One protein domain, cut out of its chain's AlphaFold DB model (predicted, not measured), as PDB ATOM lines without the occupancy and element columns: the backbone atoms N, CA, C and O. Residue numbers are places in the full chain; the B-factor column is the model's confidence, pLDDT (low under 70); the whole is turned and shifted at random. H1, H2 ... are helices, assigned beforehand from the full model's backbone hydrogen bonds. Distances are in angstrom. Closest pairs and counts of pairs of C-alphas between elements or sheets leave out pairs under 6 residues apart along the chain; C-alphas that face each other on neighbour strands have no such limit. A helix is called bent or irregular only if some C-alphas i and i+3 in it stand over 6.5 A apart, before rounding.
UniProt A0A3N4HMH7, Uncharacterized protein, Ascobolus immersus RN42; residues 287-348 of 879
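What this domain is: This is residues 287 to 348 of the 879 residues of an uncharacterized protein of Ascobolus immersus RN42 (UniProt A0A3N4HMH7). What shape does the backbone make? A short helical hairpin, H1 beside H2, makes one arm of an L, and the long helix H3 makes the other, meeting H2 near its end. Beyond H3 a loop, residues 332 to 342, folds back to the small H4 near H3. What is it built of? The printed part has 62 residues, with four named helices in the order H1, H2, H3, H4 and no named strand: all helix. It is only just extended, close to loose, with a radius of gyration of the C-alphas of 16.1 A and spans of 48 by 24 by 15 A.

Where its parts are: Where do the first helices lie? H1, residues 287 to 292, begins with C-alpha 287 at (197.245, 119.631, 151.940) and is irregular: C-alphas 288 and 291 are 7.4 A apart. H2, residues 298 to 311, is 20.0 A long. What follows? H3, residues 313 to 331, is 26.9 A long, and H4, residues 343 to 346, ends with C-alpha 346 at (179.395, 128.896, 160.142).

How they stand to each other: How do H1 and H2 stand? They touch as a hairpin, opposite ways at a shallow tilt of 7 degrees; their closest C-alphas, of His 291 and Leu 304, are 5.2 A apart. And H3? It is close to H2 but not clearly touching, about perpendicular at 87 degrees; their closest C-alphas, of Glu 309 and Arg 316, are 6.9 A apart. H3 is also close to H4 but not clearly touching, with the closest C-alphas, of Gly 330 and Phe 345, 6.7 A apart. What do the backbones show? Every O i to N i+4 pair is within hydrogen-bond range in H3, 9 of 10 in H2 and 0 of 2 in H1, which has 1 of 3 O i to N i+3 pairs within range; H4 is too short for an O i to N i+4 pair.

The domain as a whole: How far does it reach? The two C-alphas farthest apart, of Gly 295 and Arg 335, are 48.6 A apart. Are there cuts or weak places? The printed part has no cut, the link from H3 to H4 is long, and no printed residue has a pLDDT under 70.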
ATOM      1  N   GLU A 287     195.841 119.256 151.874       89.81
ATOM      2  CA  GLU A 287     197.245 119.631 151.940       89.81
ATOM      3  C   GLU A 287     197.604 120.092 153.362       89.81
ATOM      4  O   GLU A 287     198.504 119.543 153.997       89.81
ATOM      5  N   LEU A 288     196.783 120.987 153.931       85.00
ATOM      6  CA  LEU A 288     196.911 121.464 155.313       85.00
ATOM      7  C   LEU A 288     196.471 120.435 156.372       85.00
ATOM      8  O   LEU A 288     196.705 120.648 157.557       85.00
ATOM      9  N   ARG A 289     195.847 119.312 155.985       85.75
ATOM     10  CA  ARG A 289     195.351 118.255 156.896       85.75
ATOM     11  C   ARG A 289     196.158 116.959 156.867       85.75
ATOM     12  O   ARG A 289     195.820 116.035 157.603       85.75
ATOM     13  N   SER A 290     197.221 116.883 156.070       78.44
ATOM     14  CA  SER A 290     198.137 115.733 155.989       78.44
ATOM     15  C   SER A 290     198.615 115.246 157.370       78.44
ATOM     16  O   SER A 290     198.620 114.048 157.650       78.44
ATOM     17  N   HIS A 291     198.904 116.184 158.276       75.38
ATOM     18  CA  HIS A 291     199.332 115.947 159.659       75.38
ATOM     19  C   HIS A 291     198.256 115.347 160.600       75.38
ATOM     20  O   HIS A 291     198.583 114.930 161.714       75.38
ATOM     21  N   LEU A 292     196.977 115.302 160.197       78.25
ATOM     22  CA  LEU A 292     195.867 114.769 161.010       78.25
ATOM     23  C   LEU A 292     195.659 113.254 160.863       78.25
ATOM     24  O   LEU A 292     194.697 112.727 161.424       78.25
ATOM     25  N   ALA A 293     196.532 112.553 160.134       79.06
ATOM     26  CA  ALA A 293     196.458 111.105 159.968       79.06
ATOM     27  C   ALA A 293     196.358 110.358 161.318       79.06
ATOM     28  O   ALA A 293     196.996 110.716 162.318       79.06
ATOM     29  N   GLU A 294     195.536 109.308 161.351       82.62
ATOM     30  CA  GLU A 294     195.383 108.459 162.532       82.62
ATOM     31  C   GLU A 294     196.704 107.731 162.839       82.62
ATOM     32  O   GLU A 294     197.356 107.203 161.942       82.62
ATOM     33  N   GLY A 295     197.111 107.715 164.115       84.12
ATOM     34  CA  GLY A 295     198.335 107.049 164.587       84.12
ATOM     35  C   GLY A 295     199.536 107.961 164.883       84.12
ATOM     36  O   GLY A 295     200.419 107.543 165.625       84.12
ATOM     37  N   VAL A 296     199.559 109.207 164.396       82.12
ATOM     38  CA  VAL A 296     200.657 110.166 164.657       82.12
ATOM     39  C   VAL A 296     200.692 110.594 166.136       82.12
ATOM     40  O   VAL A 296     199.649 110.945 166.702       82.12
ATOM     41  N   GLN A 297     201.872 110.623 166.770       85.06
ATOM     42  CA  GLN A 297     202.009 111.060 168.166       85.06
ATOM     43  C   GLN A 297     201.819 112.576 168.323       85.06
ATOM     44  O   GLN A 297     202.116 113.359 167.424       85.06
ATOM     45  N   SER A 298     201.370 113.039 169.496       76.25
ATOM     46  CA  SER A 298     201.047 114.465 169.701       76.25
ATOM     47  C   SER A 298     202.227 115.425 169.481       76.25
ATOM     48  O   SER A 298     201.989 116.568 169.103       76.25
ATOM     49  N   GLY A 299     203.470 114.986 169.710       79.94
ATOM     50  CA  GLY A 299     204.666 115.783 169.409       79.94
ATOM     51  C   GLY A 299     204.963 115.858 167.909       79.94
ATOM     52  O   GLY A 299     205.244 116.932 167.381       79.94
ATOM     53  N   GLU A 300     204.813 114.735 167.203       83.69
ATOM     54  CA  GLU A 300     204.981 114.647 165.746       83.69
ATOM     55  C   GLU A 300     203.913 115.463 165.009       83.69
ATOM     56  O   GLU A 300     204.232 116.126 164.027       83.69
ATOM     57  N   LYS A 301     202.669 115.499 165.511       80.06
ATOM     58  CA  LYS A 301     201.587 116.317 164.929       80.06
ATOM     59  C   LYS A 301     201.945 117.797 164.839       80.06
ATOM     60  O   LYS A 301     201.628 118.416 163.832       80.06
ATOM     61  N   ALA A 302     202.610 118.358 165.851       80.88
ATOM     62  CA  ALA A 302     203.020 119.762 165.836       80.88
ATOM     63  C   ALA A 302     204.116 120.028 164.789       80.88
ATOM     64  O   ALA A 302     204.037 121.013 164.056       80.88
ATOM     65  N   ALA A 303     205.096 119.126 164.670       84.44
ATOM     66  CA  ALA A 303     206.151 119.223 163.661       84.44
ATOM     67  C   ALA A 303     205.607 119.034 162.233       84.44
ATOM     68  O   ALA A 303     205.942 119.807 161.341       84.44
ATOM     69  N   LEU A 304     204.718 118.058 162.019       85.12
ATOM     70  CA  LEU A 304     204.055 117.824 160.733       85.12
ATOM     71  C   LEU A 304     203.091 118.956 160.361       85.12
ATOM     72  O   LEU A 304     202.981 119.288 159.185       85.12
ATOM     73  N   PHE A 305     202.427 119.579 161.339       84.81
ATOM     74  CA  PHE A 305     201.628 120.781 161.108       84.81
ATOM     75  C   PHE A 305     202.509 121.940 160.627       84.81
ATOM     76  O   PHE A 305     202.234 122.505 159.576       84.81
ATOM     77  N   GLN A 306     203.610 122.237 161.325       87.31
ATOM     78  CA  GLN A 306     204.562 123.275 160.909       87.31
ATOM     79  C   GLN A 306     205.192 122.983 159.538       87.31
ATOM     80  O   GLN A 306     205.346 123.897 158.731       87.31
ATOM     81  N   ALA A 307     205.511 121.718 159.247       88.50
ATOM     82  CA  ALA A 307     206.010 121.300 157.940       88.50
ATOM     83  C   ALA A 307     204.966 121.528 156.835       88.50
ATOM     84  O   ALA A 307     205.290 122.142 155.822       88.50
ATOM     85  N   ALA A 308     203.707 121.132 157.052       87.38
ATOM     86  CA  ALA A 308     202.617 121.373 156.107       87.38
ATOM     87  C   ALA A 308     202.311 122.874 155.933       87.38
ATOM     88  O   ALA A 308     202.052 123.323 154.820       87.38
ATOM     89  N   GLU A 309     202.381 123.679 156.998       87.88
ATOM     90  CA  GLU A 309     202.239 125.139 156.903       87.88
ATOM     91  C   GLU A 309     203.364 125.797 156.090       87.88
ATOM     92  O   GLU A 309     203.114 126.806 155.429       87.88
ATOM     93  N   ALA A 310     204.583 125.248 156.134       91.25
ATOM     94  CA  ALA A 310     205.722 125.730 155.354       91.25
ATOM     95  C   ALA A 310     205.666 125.261 153.888       91.25
ATOM     96  O   ALA A 310     205.882 126.061 152.981       91.25
ATOM     97  N   GLU A 311     205.333 123.989 153.652       94.38
ATOM     98  CA  GLU A 311     205.185 123.387 152.318       94.38
ATOM     99  C   GLU A 311     204.040 124.042 151.526       94.38
ATOM    100  O   GLU A 311     204.196 124.374 150.352       94.38
ATOM    101  N   TYR A 312     202.909 124.310 152.188       93.56
ATOM    102  CA  TYR A 312     201.695 124.863 151.582       93.56
ATOM    103  C   TYR A 312     201.435 126.325 151.980       93.56
ATOM    104  O   TYR A 312     200.284 126.767 152.061       93.56
ATOM    105  N   ALA A 313     202.502 127.106 152.190       94.25
ATOM    106  CA  ALA A 313     202.424 128.500 152.631       94.25
ATOM    107  C   ALA A 313     201.508 129.380 151.751       94.25
ATOM    108  O   ALA A 313     200.758 130.198 152.278       94.25
ATOM    109  N   ALA A 314     201.493 129.177 150.428       95.44
ATOM    110  CA  ALA A 314     200.608 129.914 149.517       95.44
ATOM    111  C   ALA A 314     199.112 129.634 149.779       95.44
ATOM    112  O   ALA A 314     198.313 130.564 149.857       95.44
ATOM    113  N   ILE A 315     198.744 128.366 150.002       94.25
ATOM    114  CA  ILE A 315     197.367 127.953 150.332       94.25
ATOM    115  C   ILE A 315     196.945 128.544 151.686       94.25
ATOM    116  O   ILE A 315     195.792 128.938 151.870       94.25
ATOM    117  N   ARG A 316     197.882 128.637 152.638       92.75
ATOM    118  CA  ARG A 316     197.656 129.295 153.931       92.75
ATOM    119  C   ARG A 316     197.397 130.796 153.773       92.75
ATOM    120  O   ARG A 316     196.481 131.300 154.413       92.75
ATOM    121  N   VAL A 317     198.157 131.497 152.927       95.62
ATOM    122  CA  VAL A 317     197.926 132.925 152.635       95.62
ATOM    123  C   VAL A 317     196.530 133.132 152.038       95.62
ATOM    124  O   VAL A 317     195.755 133.900 152.599       95.62
ATOM    125  N   GLU A 318     196.150 132.365 151.012       96.25
ATOM    126  CA  GLU A 318     194.816 132.448 150.390       96.25
ATOM    127  C   GLU A 318     193.676 132.120 151.385       96.25
ATOM    128  O   GLU A 318     192.615 132.755 151.380       96.25
ATOM    129  N   ARG A 319     193.886 131.150 152.291       95.12
ATOM    130  CA  ARG A 319     192.948 130.847 153.390       95.12
ATOM    131  C   ARG A 319     192.843 132.007 154.381       95.12
ATOM    132  O   ARG A 319     191.732 132.324 154.791       95.12
ATOM    133  N   ASN A 320     193.947 132.658 154.737       95.62
ATOM    134  CA  ASN A 320     193.950 133.804 155.650       95.62
ATOM    135  C   ASN A 320     193.262 135.036 155.035       95.62
ATOM    136  O   ASN A 320     192.471 135.695 155.709       95.62
ATOM    137  N   GLU A 321     193.495 135.312 153.751       97.06
ATOM    138  CA  GLU A 321     192.775 136.348 152.994       97.06
ATOM    139  C   GLU A 321     191.271 136.042 152.945       97.06
ATOM    140  O   GLU A 321     190.440 136.896 153.260       97.06
ATOM    141  N   SER A 322     190.912 134.787 152.656       95.69
ATOM    142  CA  SER A 322     189.525 134.316 152.697       95.69
ATOM    143  C   SER A 322     188.885 134.476 154.081       95.69
ATOM    144  O   SER A 322     187.726 134.879 154.173       95.69
ATOM    145  N   ILE A 323     189.621 134.183 155.159       96.38
ATOM    146  CA  ILE A 323     189.174 134.389 156.544       96.38
ATOM    147  C   ILE A 323     188.884 135.871 156.790       96.38
ATOM    148  O   ILE A 323     187.797 136.190 157.265       96.38
ATOM    149  N   ALA A 324     189.799 136.771 156.420       97.38
ATOM    150  CA  ALA A 324     189.633 138.210 156.619       97.38
ATOM    151  C   ALA A 324     188.399 138.762 155.879       97.38
ATOM    152  O   ALA A 324     187.589 139.471 156.480       97.38
ATOM    153  N   ILE A 325     188.202 138.366 154.615       97.38
ATOM    154  CA  ILE A 325     187.029 138.743 153.806       97.38
ATOM    155  C   ILE A 325     185.731 138.223 154.445       97.38
ATOM    156  O   ILE A 325     184.748 138.958 154.563       97.38
ATOM    157  N   PHE A 326     185.706 136.966 154.906       96.94
ATOM    158  CA  PHE A 326     184.534 136.420 155.595       96.94
ATOM    159  C   PHE A 326     184.283 137.102 156.949       96.94
ATOM    160  O   PHE A 326     183.125 137.359 157.271       96.94
ATOM    161  N   GLU A 327     185.314 137.428 157.738       97.00
ATOM    162  CA  GLU A 327     185.175 138.186 158.991       97.00
ATOM    163  C   GLU A 327     184.676 139.619 158.757       97.00
ATOM    164  O   GLU A 327     183.958 140.157 159.600       97.00
ATOM    165  N   GLU A 328     185.034 140.263 157.644       97.44
ATOM    166  CA  GLU A 328     184.494 141.566 157.238       97.44
ATOM    167  C   GLU A 328     183.011 141.481 156.870       97.44
ATOM    168  O   GLU A 328     182.185 142.156 157.485       97.44
ATOM    169  N   ILE A 329     182.646 140.583 155.955       96.81
ATOM    170  CA  ILE A 329     181.249 140.397 155.537       96.81
ATOM    171  C   ILE A 329     180.389 139.924 156.716       96.81
ATOM    172  O   ILE A 329     179.276 140.409 156.905       96.81
ATOM    173  N   GLY A 330     180.912 139.040 157.570       96.38
ATOM    174  CA  GLY A 330     180.234 138.549 158.770       96.38
ATOM    175  C   GLY A 330     179.938 139.636 159.812       96.38
ATOM    176  O   GLY A 330     178.951 139.523 160.539       96.38
ATOM    177  N   ARG A 331     180.743 140.708 159.861       96.69
ATOM    178  CA  ARG A 331     180.489 141.888 160.709       96.69
ATOM    179  C   ARG A 331     179.364 142.782 160.181       96.69
ATOM    180  O   ARG A 331     178.850 143.594 160.949       96.69
ATOM    181  N   THR A 332     178.966 142.653 158.913       96.31
ATOM    182  CA  THR A 332     177.813 143.401 158.394       96.31
ATOM    183  C   THR A 332     176.520 142.933 159.068       96.31
ATOM    184  O   THR A 332     176.354 141.758 159.409       96.31
ATOM    185  N   SER A 333     175.610 143.879 159.296       94.50
ATOM    186  CA  SER A 333     174.335 143.651 159.973       94.50
ATOM    187  C   SER A 333     173.187 144.100 159.080       94.50
ATOM    188  O   SER A 333     173.230 145.195 158.522       94.50
ATOM    189  N   ILE A 334     172.162 143.259 158.950       92.06
ATOM    190  CA  ILE A 334     170.950 143.536 158.177       92.06
ATOM    191  C   ILE A 334     169.783 143.551 159.164       92.06
ATOM    192  O   ILE A 334     169.478 142.525 159.770       92.06
ATOM    193  N   ARG A 335     169.167 144.723 159.382       90.94
ATOM    194  CA  ARG A 335     168.109 144.937 160.399       90.94
ATOM    195  C   ARG A 335     168.486 144.372 161.787       90.94
ATOM    196  O   ARG A 335     167.709 143.667 162.421       90.94
ATOM    197  N   GLY A 336     169.722 144.615 162.230       91.69
ATOM    198  CA  GLY A 336     170.268 144.098 163.493       91.69
ATOM    199  C   GLY A 336     170.842 142.675 163.417       91.69
ATOM    200  O   GLY A 336     171.715 142.329 164.214       91.69
ATOM    201  N   PHE A 337     170.459 141.856 162.432       93.44
ATOM    202  CA  PHE A 337     170.985 140.500 162.276       93.44
ATOM    203  C   PHE A 337     172.395 140.496 161.667       93.44
ATOM    204  O   PHE A 337     172.578 140.870 160.508       93.44
ATOM    205  N   THR A 338     173.403 140.052 162.424       95.31
ATOM    206  CA  THR A 338     174.796 139.961 161.948       95.31
ATOM    207  C   THR A 338     175.021 138.733 161.059       95.31
ATOM    208  O   THR A 338     174.604 137.618 161.393       95.31
ATOM    209  N   LEU A 339     175.688 138.913 159.912       95.44
ATOM    210  CA  LEU A 339     175.868 137.833 158.931       95.44
ATOM    211  C   LEU A 339     176.785 136.702 159.413       95.44
ATOM    212  O   LEU A 339     176.690 135.582 158.903       95.44
ATOM    213  N   ASP A 340     177.611 136.939 160.429       95.25
ATOM    214  CA  ASP A 340     178.409 135.907 161.098       95.25
ATOM    215  C   ASP A 340     177.574 134.818 161.795       95.25
ATOM    216  O   ASP A 340     178.057 133.716 162.066       95.25
ATOM    217  N   ARG A 341     176.284 135.074 162.038       92.94
ATOM    218  CA  ARG A 341     175.352 134.062 162.543       92.94
ATOM    219  C   ARG A 341     174.878 133.112 161.445       92.94
ATOM    220  O   ARG A 341     174.360 132.049 161.780       92.94
ATOM    221  N   THR A 342     175.020 133.447 160.159       93.69
ATOM    222  CA  THR A 342     174.464 132.637 159.058       93.69
ATOM    223  C   THR A 342     175.087 131.240 158.957       93.69
ATOM    224  O   THR A 342     176.236 131.015 159.340       93.69
ATOM    225  N   LEU A 343     174.348 130.289 158.370       89.50
ATOM    226  CA  LEU A 343     174.881 128.973 157.996       89.50
ATOM    227  C   LEU A 343     176.106 129.115 157.087       89.50
ATOM    228  O   LEU A 343     177.067 128.363 157.235       89.50
ATOM    229  N   ARG A 344     176.083 130.096 156.174       91.75
ATOM    230  CA  ARG A 344     177.183 130.351 155.245       91.75
ATOM    231  C   ARG A 344     178.471 130.746 155.965       91.75
ATOM    232  O   ARG A 344     179.524 130.213 155.624       91.75
ATOM    233  N   PHE A 345     178.392 131.622 156.966       94.81
ATOM    234  CA  PHE A 345     179.555 131.960 157.785       94.81
ATOM    235  C   PHE A 345     179.994 130.781 158.665       94.81
ATOM    236  O   PHE A 345     181.187 130.508 158.772       94.81
ATOM    237  N   ARG A 346     179.059 130.032 159.261       90.31
ATOM    238  CA  ARG A 346     179.395 128.896 160.142       90.31
ATOM    239  C   ARG A 346     180.096 127.737 159.429       90.31
ATOM    240  O   ARG A 346     180.912 127.060 160.044       90.31
ATOM    241  N   ASP A 347     179.839 127.552 158.137       88.62
ATOM    242  CA  ASP A 347     180.524 126.591 157.257       88.62
ATOM    243  C   ASP A 347     181.768 127.198 156.553       88.62
ATOM    244  O   ASP A 347     182.235 126.697 155.524       88.62
ATOM    245  N   SER A 348     182.328 128.284 157.105       93.75
ATOM    246  CA  SER A 348     183.529 128.962 156.598       93.75
ATOM    247  C   SER A 348     184.764 128.785 157.485       93.75
ATOM    248  O   SER A 348     184.670 128.512 158.684       93.75
TER     249      SER A 348